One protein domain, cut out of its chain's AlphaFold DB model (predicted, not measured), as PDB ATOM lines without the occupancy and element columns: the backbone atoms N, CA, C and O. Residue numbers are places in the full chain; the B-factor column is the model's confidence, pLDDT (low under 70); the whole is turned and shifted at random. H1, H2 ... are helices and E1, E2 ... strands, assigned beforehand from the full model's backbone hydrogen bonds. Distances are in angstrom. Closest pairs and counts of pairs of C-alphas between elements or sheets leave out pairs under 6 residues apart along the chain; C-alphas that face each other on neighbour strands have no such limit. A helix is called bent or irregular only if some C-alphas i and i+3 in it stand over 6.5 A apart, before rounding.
ATOM      1  N   LEU A  35     189.999 257.903 336.377       81.31
ATOM      2  CA  LEU A  35     189.199 256.690 336.246       81.31
ATOM      3  C   LEU A  35     188.514 256.418 337.583       81.31
ATOM      4  O   LEU A  35     189.175 256.444 338.622       81.31
ATOM      5  N   ALA A  36     187.220 256.127 337.547       81.12
ATOM      6  CA  ALA A  36     186.473 255.691 338.717       81.12
ATOM      7  C   ALA A  36     185.511 254.565 338.343       81.12
ATOM      8  O   ALA A  36     185.040 254.486 337.208       81.12
ATOM      9  N   THR A  37     185.224 253.712 339.320       80.19
ATOM     10  CA  THR A  37     184.301 252.589 339.185       80.19
ATOM     11  C   THR A  37     183.268 252.671 340.292       80.19
ATOM     12  O   THR A  37     183.632 252.732 341.463       80.19
ATOM     13  N   SER A  38     181.994 252.627 339.918       79.06
ATOM     14  CA  SER A  38     180.879 252.404 340.836       79.06
ATOM     15  C   SER A  38     180.313 251.021 340.555       79.06
ATOM     16  O   SER A  38     180.075 250.667 339.408       79.06
ATOM     17  N   GLY A  39     180.104 250.209 341.577       65.94
ATOM     18  CA  GLY A  39     179.587 248.855 341.412       65.94
ATOM     19  C   GLY A  39     179.303 248.242 342.764       65.94
ATOM     20  O   GLY A  39     179.678 248.812 343.781       65.94
ATOM     21  N   ASP A  40     178.700 247.062 342.790       58.28
ATOM     22  CA  ASP A  40     178.266 246.388 344.023       58.28
ATOM     23  C   ASP A  40     179.429 245.802 344.851       58.28
ATOM     24  O   ASP A  40     179.225 244.935 345.697       58.28
ATOM     25  N   TYR A  41     180.661 246.232 344.579       49.69
ATOM     26  CA  TYR A  41     181.878 245.467 344.824       49.69
ATOM     27  C   TYR A  41     182.273 245.335 346.303       49.69
ATOM     28  O   TYR A  41     182.780 244.286 346.680       49.69
ATOM     29  N   GLU A  42     182.018 246.324 347.168       39.59
ATOM     30  CA  GLU A  42     182.608 246.285 348.524       39.59
ATOM     31  C   GLU A  42     181.652 245.879 349.650       39.59
ATOM     32  O   GLU A  42     182.100 245.439 350.707       39.59
ATOM     33  N   ARG A  43     180.334 246.003 349.459       39.34
ATOM     34  CA  ARG A  43     179.329 245.643 350.471       39.34
ATOM     35  C   ARG A  43     178.047 245.204 349.783       39.34
ATOM     36  O   ARG A  43     177.265 246.040 349.331       39.34
ATOM     37  N   TRP A  44     177.840 243.899 349.693       43.38
ATOM     38  CA  TRP A  44     176.536 243.331 349.395       43.38
ATOM     39  C   TRP A  44     176.243 242.198 350.372       43.38
ATOM     40  O   TRP A  44     177.160 241.552 350.871       43.38
ATOM     41  N   PHE A  45     174.969 241.985 350.679       42.47
ATOM     42  CA  PHE A  45     174.527 240.825 351.449       42.47
ATOM     43  C   PHE A  45     173.300 240.212 350.777       42.47
ATOM     44  O   PHE A  45     172.534 240.903 350.100       42.47
ATOM     45  N   GLU A  46     173.138 238.903 350.920       43.66
ATOM     46  CA  GLU A  46     171.933 238.195 350.499       43.66
ATOM     47  C   GLU A  46     170.999 238.008 351.693       43.66
ATOM     48  O   GLU A  46     171.414 237.582 352.769       43.66
ATOM     49  N   HIS A  47     169.720 238.317 351.499       39.41
ATOM     50  CA  HIS A  47     168.673 238.030 352.472       39.41
ATOM     51  C   HIS A  47     167.434 237.514 351.735       39.41
ATOM     52  O   HIS A  47     166.930 238.170 350.826       39.41
ATOM     53  N   GLY A  48     166.970 236.309 352.083       43.56
ATOM     54  CA  GLY A  48     165.760 235.716 351.497       43.56
ATOM     55  C   GLY A  48     165.824 235.466 349.981       43.56
ATOM     56  O   GLY A  48     164.812 235.617 349.302       43.56
ATOM     57  N   GLY A  49     167.001 235.138 349.435       53.03
ATOM     58  CA  GLY A  49     167.191 234.911 347.993       53.03
ATOM     59  C   GLY A  49     167.254 236.190 347.148       53.03
ATOM     60  O   GLY A  49     167.145 236.129 345.926       53.03
ATOM     61  N   GLN A  50     167.407 237.357 347.784       44.88
ATOM     62  CA  GLN A  50     167.605 238.636 347.108       44.88
ATOM     63  C   GLN A  50     168.965 239.239 347.462       44.88
ATOM     64  O   GLN A  50     169.353 239.276 348.630       44.88
ATOM     65  N   ARG A  51     169.662 239.745 346.439       53.34
ATOM     66  CA  ARG A  51     170.969 240.400 346.549       53.34
ATOM     67  C   ARG A  51     170.802 241.899 346.798       53.34
ATOM     68  O   ARG A  51     170.104 242.572 346.038       53.34
ATOM     69  N   TYR A  52     171.461 242.417 347.834       47.19
ATOM     70  CA  TYR A  52     171.422 243.829 348.214       47.19
ATOM     71  C   TYR A  52     172.779 244.496 347.980       47.19
ATOM     72  O   TYR A  52     173.728 244.187 348.686       47.19
ATOM     73  N   CYS A  53     172.874 245.411 347.013       52.06
ATOM     74  CA  CYS A  53     174.017 246.310 346.801       52.06
ATOM     75  C   CYS A  53     174.017 247.506 347.784       52.06
ATOM     76  O   CYS A  53     172.954 247.953 348.215       52.06
ATOM     77  N   HIS A  54     175.200 248.051 348.105       53.06
ATOM     78  CA  HIS A  54     175.393 249.278 348.897       53.06
ATOM     79  C   HIS A  54     175.041 250.589 348.180       53.06
ATOM     80  O   HIS A  54     174.931 251.626 348.830       53.06
ATOM     81  N   VAL A  55     174.859 250.569 346.860       50.62
ATOM     82  CA  VAL A  55     174.229 251.670 346.135       50.62
ATOM     83  C   VAL A  55     172.721 251.466 346.262       50.62
ATOM     84  O   VAL A  55     172.146 250.506 345.744       50.62
ATOM     85  N   LEU A  56     172.085 252.347 347.023       49.06
ATOM     86  CA  LEU A  56     170.642 252.365 347.224       49.06
ATOM     87  C   LEU A  56     170.032 253.409 346.292       49.06
ATOM     88  O   LEU A  56     170.572 254.506 346.156       49.06
ATOM     89  N   ASP A  57     168.900 253.081 345.671       50.72
ATOM     90  CA  ASP A  57     168.040 254.074 345.029       50.72
ATOM     91  C   ASP A  57     167.570 255.058 346.124       50.72
ATOM     92  O   ASP A  57     166.824 254.645 347.018       50.72
ATOM     93  N   PRO A  58     167.978 256.343 346.096       44.81
ATOM     94  CA  PRO A  58     167.647 257.300 347.149       44.81
ATOM     95  C   PRO A  58     166.155 257.662 347.185       44.81
ATOM     96  O   PRO A  58     165.689 258.217 348.175       44.81
ATOM     97  N   VAL A  59     165.398 257.351 346.127       48.91
ATOM     98  CA  VAL A  59     163.950 257.587 346.045       48.91
ATOM     99  C   VAL A  59     163.175 256.409 346.628       48.91
ATOM    100  O   VAL A  59     162.128 256.600 347.243       48.91
ATOM    101  N   ARG A  60     163.669 255.180 346.436       44.50
ATOM    102  CA  ARG A  60     162.934 253.951 346.787       44.50
ATOM    103  C   ARG A  60     163.494 253.195 347.990       44.50
ATOM    104  O   ARG A  60     162.823 252.301 348.493       44.50
ATOM    105  N   GLY A  61     164.711 253.508 348.430       49.19
ATOM    106  CA  GLY A  61     165.396 252.810 349.522       49.19
ATOM    107  C   GLY A  61     165.761 251.354 349.205       49.19
ATOM    108  O   GLY A  61     166.118 250.606 350.113       49.19
ATOM    109  N   VAL A  62     165.663 250.935 347.939       49.81
ATOM    110  CA  VAL A  62     165.988 249.572 347.490       49.81
ATOM    111  C   VAL A  62     167.324 249.551 346.748       49.81
ATOM    112  O   VAL A  62     167.681 250.545 346.112       49.81
ATOM    113  N   PRO A  63     168.061 248.430 346.779       57.19
ATOM    114  CA  PRO A  63     169.287 248.293 346.008       57.19
ATOM    115  C   PRO A  63     169.032 248.467 344.518       57.19
ATOM    116  O   PRO A  63     168.059 247.926 343.981       57.19
ATOM    117  N   VAL A  64     169.937 249.169 343.845       64.31
ATOM    118  CA  VAL A  64     170.010 249.133 342.385       64.31
ATOM    119  C   VAL A  64     170.396 247.725 341.918       64.31
ATOM    120  O   VAL A  64     171.228 247.069 342.539       64.31
ATOM    121  N   ARG A  65     169.746 247.226 340.859       71.81
ATOM    122  CA  ARG A  65     169.822 245.814 340.425       71.81
ATOM    123  C   ARG A  65     170.317 245.620 339.000       71.81
ATOM    124  O   ARG A  65     170.725 244.522 338.663       71.81
ATOM    125  N   HIS A  66     170.239 246.652 338.165       79.56
ATOM    126  CA  HIS A  66     170.509 246.557 336.731       79.56
ATOM    127  C   HIS A  66     172.004 246.462 336.401       79.56
ATOM    128  O   HIS A  66     172.390 245.759 335.472       79.56
ATOM    129  N   TRP A  67     172.849 247.140 337.174       80.31
ATOM    130  CA  TRP A  67     174.287 247.215 336.940       80.31
ATOM    131  C   TRP A  67     175.039 246.431 338.006       80.31
ATOM    132  O   TRP A  67     174.744 246.574 339.186       80.31
ATOM    133  N   ARG A  68     176.040 245.650 337.598       76.69
ATOM    134  CA  ARG A  68     177.024 245.059 338.518       76.69
ATOM    135  C   ARG A  68     178.207 245.993 338.738       76.69
ATOM    136  O   ARG A  68     178.730 246.082 339.847       76.69
ATOM    137  N   SER A  69     178.636 246.672 337.678       79.19
ATOM    138  CA  SER A  69     179.700 247.671 337.732       79.19
ATOM    139  C   SER A  69     179.618 248.628 336.552       79.19
ATOM    140  O   SER A  69     179.308 248.214 335.438       79.19
ATOM    141  N   VAL A  70     179.985 249.878 336.782       85.94
ATOM    142  CA  VAL A  70     180.167 250.922 335.780       85.94
ATOM    143  C   VAL A  70     181.497 251.608 336.065       85.94
ATOM    144  O   VAL A  70     181.699 252.174 337.135       85.94
ATOM    145  N   SER A  71     182.400 251.575 335.097       85.19
ATOM    146  CA  SER A  71     183.707 252.220 335.145       85.19
ATOM    147  C   SER A  71     183.771 253.300 334.072       85.19
ATOM    148  O   SER A  71     183.473 253.026 332.911       85.19
ATOM    149  N   VAL A  72     184.163 254.516 334.444       86.94
ATOM    150  CA  VAL A  72     184.165 255.690 333.556       86.94
ATOM    151  C   VAL A  72     185.537 256.345 333.562       86.94
ATOM    152  O   VAL A  72     186.139 256.539 334.618       86.94
ATOM    153  N   LEU A  73     186.015 256.720 332.381       85.44
ATOM    154  CA  LEU A  73     187.207 257.530 332.189       85.44
ATOM    155  C   LEU A  73     186.798 258.952 331.791       85.44
ATOM    156  O   LEU A  73     186.177 259.164 330.752       85.44
ATOM    157  N   ALA A  74     187.176 259.935 332.606       85.56
ATOM    158  CA  ALA A  74     186.805 261.338 332.422       85.56
ATOM    159  C   ALA A  74     188.007 262.273 332.678       85.56
ATOM    160  O   ALA A  74     189.056 261.817 333.139       85.56
ATOM    161  N   PRO A  75     187.898 263.594 332.432       86.62
ATOM    162  CA  PRO A  75     188.992 264.539 332.693       86.62
ATOM    163  C   PRO A  75     189.468 264.593 334.157       86.62
ATOM    164  O   PRO A  75     190.591 265.021 334.415       86.62
ATOM    165  N   SER A  76     188.650 264.147 335.117       85.31
ATOM    166  CA  SER A  76     189.013 264.053 336.536       85.31
ATOM    167  C   SER A  76     188.373 262.834 337.205       85.31
ATOM    168  O   SER A  76     187.349 262.328 336.748       85.31
ATOM    169  N   ALA A  77     188.959 262.373 338.316       80.56
ATOM    170  CA  ALA A  77     188.420 261.250 339.087       80.56
ATOM    171  C   ALA A  77     187.051 261.579 339.704       80.56
ATOM    172  O   ALA A  77     186.189 260.709 339.782       80.56
ATOM    173  N   LEU A  78     186.832 262.845 340.079       84.31
ATOM    174  CA  LEU A  78     185.535 263.320 340.554       84.31
ATOM    175  C   LEU A  78     184.475 263.195 339.457       84.31
ATOM    176  O   LEU A  78     183.435 262.593 339.694       84.31
ATOM    177  N   ALA A  79     184.758 263.692 338.247       86.44
ATOM    178  CA  ALA A  79     183.829 263.586 337.124       86.44
ATOM    179  C   ALA A  79     183.527 262.120 336.783       86.44
ATOM    180  O   ALA A  79     182.365 261.747 336.645       86.44
ATOM    181  N   ALA A  80     184.563 261.279 336.730       84.69
ATOM    182  CA  ALA A  80     184.406 259.849 336.505       84.69
ATOM    183  C   ALA A  80     183.501 259.200 337.564       84.69
ATOM    184  O   ALA A  80     182.559 258.498 337.209       84.69
ATOM    185  N   GLY A  81     183.745 259.480 338.850       85.00
ATOM    186  CA  GLY A  81     182.986 258.903 339.963       85.00
ATOM    187  C   GLY A  81     181.539 259.389 340.018       85.00
ATOM    188  O   GLY A  81     180.627 258.618 340.327       85.00
ATOM    189  N   THR A  82     181.301 260.657 339.679       89.44
ATOM    190  CA  THR A  82     179.951 261.216 339.560       89.44
ATOM    191  C   THR A  82     179.178 260.521 338.442       89.44
ATOM    192  O   THR A  82     178.066 260.052 338.677       89.44
ATOM    193  N   VAL A  83     179.766 260.393 337.250       92.38
ATOM    194  CA  VAL A  83     179.102 259.780 336.090       92.38
ATOM    195  C   VAL A  83     178.840 258.292 336.325       92.38
ATOM    196  O   VAL A  83     177.720 257.835 336.099       92.38
ATOM    197  N   SER A  84     179.812 257.535 336.848       86.75
ATOM    198  CA  SER A  84     179.616 256.112 337.150       86.75
ATOM    199  C   SER A  84     178.508 255.893 338.184       86.75
ATOM    200  O   SER A  84     177.684 254.992 338.033       86.75
ATOM    201  N   THR A  85     178.424 256.750 339.203       86.06
ATOM    202  CA  THR A  85     177.391 256.656 340.245       86.06
ATOM    203  C   THR A  85     176.007 257.038 339.720       86.06
ATOM    204  O   THR A  85     175.040 256.330 339.994       86.06
ATOM    205  N   ILE A  86     175.889 258.105 338.924       90.69
ATOM    206  CA  ILE A  86     174.609 258.486 338.307       90.69
ATOM    207  C   ILE A  86     174.111 257.367 337.387       90.69
ATOM    208  O   ILE A  86     172.943 256.992 337.464       90.69
ATOM    209  N   ALA A  87     174.987 256.775 336.574       90.50
ATOM    210  CA  ALA A  87     174.623 255.653 335.712       90.50
ATOM    211  C   ALA A  87     174.091 254.452 336.512       90.50
ATOM    212  O   ALA A  87     173.044 253.902 336.156       90.50
ATOM    213  N   MET A  88     174.754 254.100 337.627       85.12
ATOM    214  CA  MET A  88     174.265 253.078 338.562       85.12
ATOM    215  C   MET A  88     172.839 253.405 339.024       85.12
ATOM    216  O   MET A  88     171.951 252.564 338.898       85.12
ATOM    217  N   LEU A  89     172.591 254.634 339.486       85.75
ATOM    218  CA  LEU A  89     171.285 255.078 339.991       85.75
ATOM    219  C   LEU A  89     170.186 255.102 338.917       85.75
ATOM    220  O   LEU A  89     169.035 254.789 339.210       85.75
ATOM    221  N   LEU A  90     170.530 255.421 337.668       88.12
ATOM    222  CA  LEU A  90     169.585 255.479 336.548       88.12
ATOM    223  C   LEU A  90     169.157 254.103 336.015       88.12
ATOM    224  O   LEU A  90     168.224 254.030 335.212       88.12
ATOM    225  N   GLN A  91     169.797 253.012 336.451       88.50
ATOM    226  CA  GLN A  91     169.426 251.643 336.070       88.50
ATOM    227  C   GLN A  91     169.368 251.476 334.546       88.50
ATOM    228  O   GLN A  91     170.332 251.813 333.868       88.50
ATOM    229  N   HIS A  92     168.244 251.006 334.000       87.88
ATOM    230  CA  HIS A  92     168.014 250.848 332.564       87.88
ATOM    231  C   HIS A  92     168.282 252.137 331.762       87.88
ATOM    232  O   HIS A  92     168.691 252.073 330.607       87.88
ATOM    233  N   GLY A  93     168.079 253.314 332.367       91.75
ATOM    234  CA  GLY A  93     168.395 254.605 331.748       91.75
ATOM    235  C   GLY A  93     169.883 254.973 331.787       91.75
ATOM    236  O   GLY A  93     170.299 255.902 331.098       91.75
ATOM    237  N   GLY A  94     170.685 254.253 332.572       92.12
ATOM    238  CA  GLY A  94     172.105 254.518 332.782       92.12
ATOM    239  C   GLY A  94     172.939 254.365 331.517       92.12
ATOM    240  O   GLY A  94     173.853 255.154 331.317       92.12
ATOM    241  N   LEU A  95     172.596 253.424 330.630       92.81
ATOM    242  CA  LEU A  95     173.345 253.218 329.387       92.81
ATOM    243  C   LEU A  95     173.217 254.425 328.456       92.81
ATOM    244  O   LEU A  95     174.219 254.968 328.001       92.81
ATOM    245  N   ARG A  96     171.983 254.905 328.254       94.81
ATOM    246  CA  ARG A  96     171.725 256.117 327.468       94.81
ATOM    247  C   ARG A  96     172.446 257.325 328.065       94.81
ATOM    248  O   ARG A  96     173.071 258.078 327.333       94.81
ATOM    249  N   PHE A  97     172.391 257.483 329.386       95.25
ATOM    250  CA  PHE A  97     173.106 258.554 330.079       95.25
ATOM    251  C   PHE A  97     174.622 258.480 329.853       95.25
ATOM    252  O   PHE A  97     175.235 259.489 329.520       95.25
ATOM    253  N   LEU A  98     175.223 257.292 329.979       93.31
ATOM    254  CA  LEU A  98     176.650 257.085 329.723       93.31
ATOM    255  C   LEU A  98     177.032 257.470 328.287       93.31
ATOM    256  O   LEU A  98     178.057 258.121 328.078       93.31
ATOM    257  N   ASP A  99     176.195 257.119 327.309       92.56
ATOM    258  CA  ASP A  99     176.404 257.503 325.914       92.56
ATOM    259  C   ASP A  99     176.284 259.014 325.679       92.56
ATOM    260  O   ASP A  99     177.085 259.580 324.929       92.56
ATOM    261  N   GLU A 100     175.327 259.674 326.334       93.19
ATOM    262  CA  GLU A 100     175.106 261.123 326.254       93.19
ATOM    263  C   GLU A 100     176.206 261.930 326.962       93.19
ATOM    264  O   GLU A 100     176.546 263.024 326.513       93.19
ATOM    265  N   CYS A 101     176.820 261.391 328.023       89.81
ATOM    266  CA  CYS A 101     177.956 262.024 328.703       89.81
ATOM    267  C   CYS A 101     179.204 262.146 327.818       89.81
ATOM    268  O   CYS A 101     180.083 262.955 328.114       89.81
ATOM    269  N   GLY A 102     179.316 261.334 326.761       87.44
ATOM    270  CA  GLY A 102     180.436 261.394 325.819       87.44
ATOM    271  C   GLY A 102     181.791 260.983 326.408       87.44
ATOM    272  O   GLY A 102     182.826 261.264 325.808       87.44
ATOM    273  N   HIS A 103     181.800 260.329 327.570       87.56
ATOM    274  CA  HIS A 103     182.999 259.771 328.192       87.56
ATOM    275  C   HIS A 103     183.212 258.313 327.780       87.56
ATOM    276  O   HIS A 103     182.265 257.608 327.428       87.56
ATOM    277  N   ASP A 104     184.458 257.852 327.857       88.56
ATOM    278  CA  ASP A 104     184.761 256.434 327.692       88.56
ATOM    279  C   ASP A 104     184.288 255.667 328.926       88.56
ATOM    280  O   ASP A 104     184.475 256.110 330.065       88.56
ATOM    281  N   TYR A 105     183.681 254.505 328.711       87.19
ATOM    282  CA  TYR A 105     183.171 253.683 329.800       87.19
ATOM    283  C   TYR A 105     183.221 252.193 329.479       87.19
ATOM    284  O   TYR A 105     183.213 251.772 328.322       87.19
ATOM    285  N   LEU A 106     183.203 251.409 330.551       86.56
ATOM    286  CA  LEU A 106     182.919 249.982 330.555       86.56
ATOM    287  C   LEU A 106     181.886 249.718 331.648       86.56
ATOM    288  O   LEU A 106     182.138 249.988 332.820       86.56
ATOM    289  N   ALA A 107     180.737 249.180 331.276       86.00
ATOM    290  CA  ALA A 107     179.678 248.791 332.188       86.00
ATOM    291  C   ALA A 107     179.352 247.306 332.023       86.00
ATOM    292  O   ALA A 107     179.426 246.750 330.929       86.00
ATOM    293  N   VAL A 108     178.998 246.660 333.129       80.56
ATOM    294  CA  VAL A 108     178.597 245.255 333.178       80.56
ATOM    295  C   VAL A 108     177.239 245.186 333.846       80.56
ATOM    296  O   VAL A 108     177.085 245.638 334.983       80.56
ATOM    297  N   ASP A 109     176.251 244.647 333.143       82.38
ATOM    298  CA  ASP A 109     174.900 244.515 333.685       82.38
ATOM    299  C   ASP A 109     174.724 243.261 334.555       82.38
ATOM    300  O   ASP A 109     175.637 242.448 334.738       82.38
ATOM    301  N   ALA A 110     173.534 243.121 335.136       76.19
ATOM    302  CA  ALA A 110     173.145 242.018 336.008       76.19
ATOM    303  C   ALA A 110     173.232 240.638 335.346       76.19
ATOM    304  O   ALA A 110     173.465 239.648 336.047       76.19
ATOM    305  N   GLU A 111     173.114 240.564 334.022       74.69
ATOM    306  CA  GLU A 111     173.254 239.335 333.241       74.69
ATOM    307  C   GLU A 111     174.721 239.030 332.896       74.69
ATOM    308  O   GLU A 111     175.035 237.935 332.430       74.69
ATOM    309  N   GLY A 112     175.637 239.959 333.180       67.00
ATOM    310  CA  GLY A 112     177.053 239.850 332.840       67.00
ATOM    311  C   GLY A 112     177.378 240.314 331.420       67.00
ATOM    312  O   GLY A 112     178.475 240.035 330.938       67.00
ATOM    313  N   ARG A 113     176.460 241.009 330.734       76.88
ATOM    314  CA  ARG A 113     176.738 241.584 329.412       76.88
ATOM    315  C   ARG A 113     177.589 242.839 329.570       76.88
ATOM    316  O   ARG A 113     177.360 243.653 330.467       76.88
ATOM    317  N   LEU A 114     178.565 242.975 328.678       79.75
ATOM    318  CA  LEU A 114     179.471 244.114 328.614       79.75
ATOM    319  C   LEU A 114     178.891 245.196 327.701       79.75
ATOM    320  O   LEU A 114     178.508 244.920 326.566       79.75
ATOM    321  N   HIS A 115     178.904 246.430 328.190       87.56
ATOM    322  CA  HIS A 115     178.545 247.640 327.461       87.56
ATOM    323  C   HIS A 115     179.748 248.572 327.496       87.56
ATOM    324  O   HIS A 115     180.313 248.801 328.564       87.56
ATOM    325  N   GLN A 116     180.175 249.098 326.353       85.31
ATOM    326  CA  GLN A 116     181.368 249.936 326.318       85.31
ATOM    327  C   GLN A 116     181.295 251.013 325.252       85.31
ATOM    328  O   GLN A 116     180.784 250.798 324.152       85.31
ATOM    329  N   ARG A 117     181.926 252.138 325.572       83.50
ATOM    330  CA  ARG A 117     182.295 253.182 324.628       83.50
ATOM    331  C   ARG A 117     183.790 253.421 324.769       83.50
ATOM    332  O   ARG A 117     184.298 253.632 325.868       83.50
ATOM    333  N   SER A 118     184.490 253.373 323.645       72.81
ATOM    334  CA  SER A 118     185.882 253.799 323.540       72.81
ATOM    335  C   SER A 118     186.006 254.690 322.319       72.81
ATOM    336  O   SER A 118     186.050 254.204 321.192       72.81
TER     337      SER A 118
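What this domain is: This is residues 35 to 118 of the 132 residues of the protein "FAD:protein FMN transferase" of Burkholderiaceae bacterium (UniProt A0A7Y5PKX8). A sheet of four strands, in the order E1, E4, E5, E6, has one bent helix, H1, folded back on itself over one face, while the other face is bare. Beyond one end of this sheet lies a small hairpin of E2 and E3, which adds to the length. The printed part has 84 residues, in the order E1, E2, E3, E4, H1, E5, E6; both sheets are antiparallel and the class is mixed. It is compact, with a radius of gyration of the C-alphas of 12.4 A, yet elongated, spanning 40 by 24 by 22 A.

How they stand to each other: Inner strand E4, residues 67 to 74, is antiparallel to edge strand E1, residues 35 to 39, with N 38 and O 70 2.8 A apart, within hydrogen-bond range. E5, residues 104 to 109, is antiparallel to E4, with N 71 and O 106 at 2.8 A. E6, residues 114 to 117, forms a hairpin with E5, with N 107 and O 115 at 2.8 A. H1, residues 77 to 100, was assigned as one helix by its hydrogen bonds but is bent, C-alphas 89 and 92 being 9.2 A apart; its arms are H1a, residues 77 to 89, and H1b, residues 92 to 100. H1b is irregular, with C-alphas 92 and 95 6.6 A apart. H1a is on the sheet at a height of 6.5 A, over E1 and E4; the closest C-alphas of E1 and H1a, Ala 36 and Gly 81, are 4.9 A apart. H1b is on the same face at a height of 9.4 A, over E5 and only just not over E6, on which 2 of its C-alphas fall. The arms touch, closest at the C-alphas of Ala 87 and Gly 94, 4.0 A, and run opposite ways. Every O i to N i+4 pair is within range in H1a, and 4 of 5 in H1b. E2, residues 44 to 47, and E3, residues 50 to 53, form a hairpin with N 52 and O 45 at 2.9 A; both are apart from E4.

Where its parts are: E1 begins at C-alpha 35 (189.199, 256.690, 336.246) and E6 ends at C-alpha 117 (182.295, 253.182, 324.628). E4 is 19.4 A long, H1a 18.2 A and E5 16.6 A.

The domain as a whole: The C-alphas farthest apart, of Gly 48 and Pro 75, are 41.5 A apart. The printed part has no cut, and its one long link is E3 to E4. Residues 39 to 64 and residue 112 have pLDDT under 70.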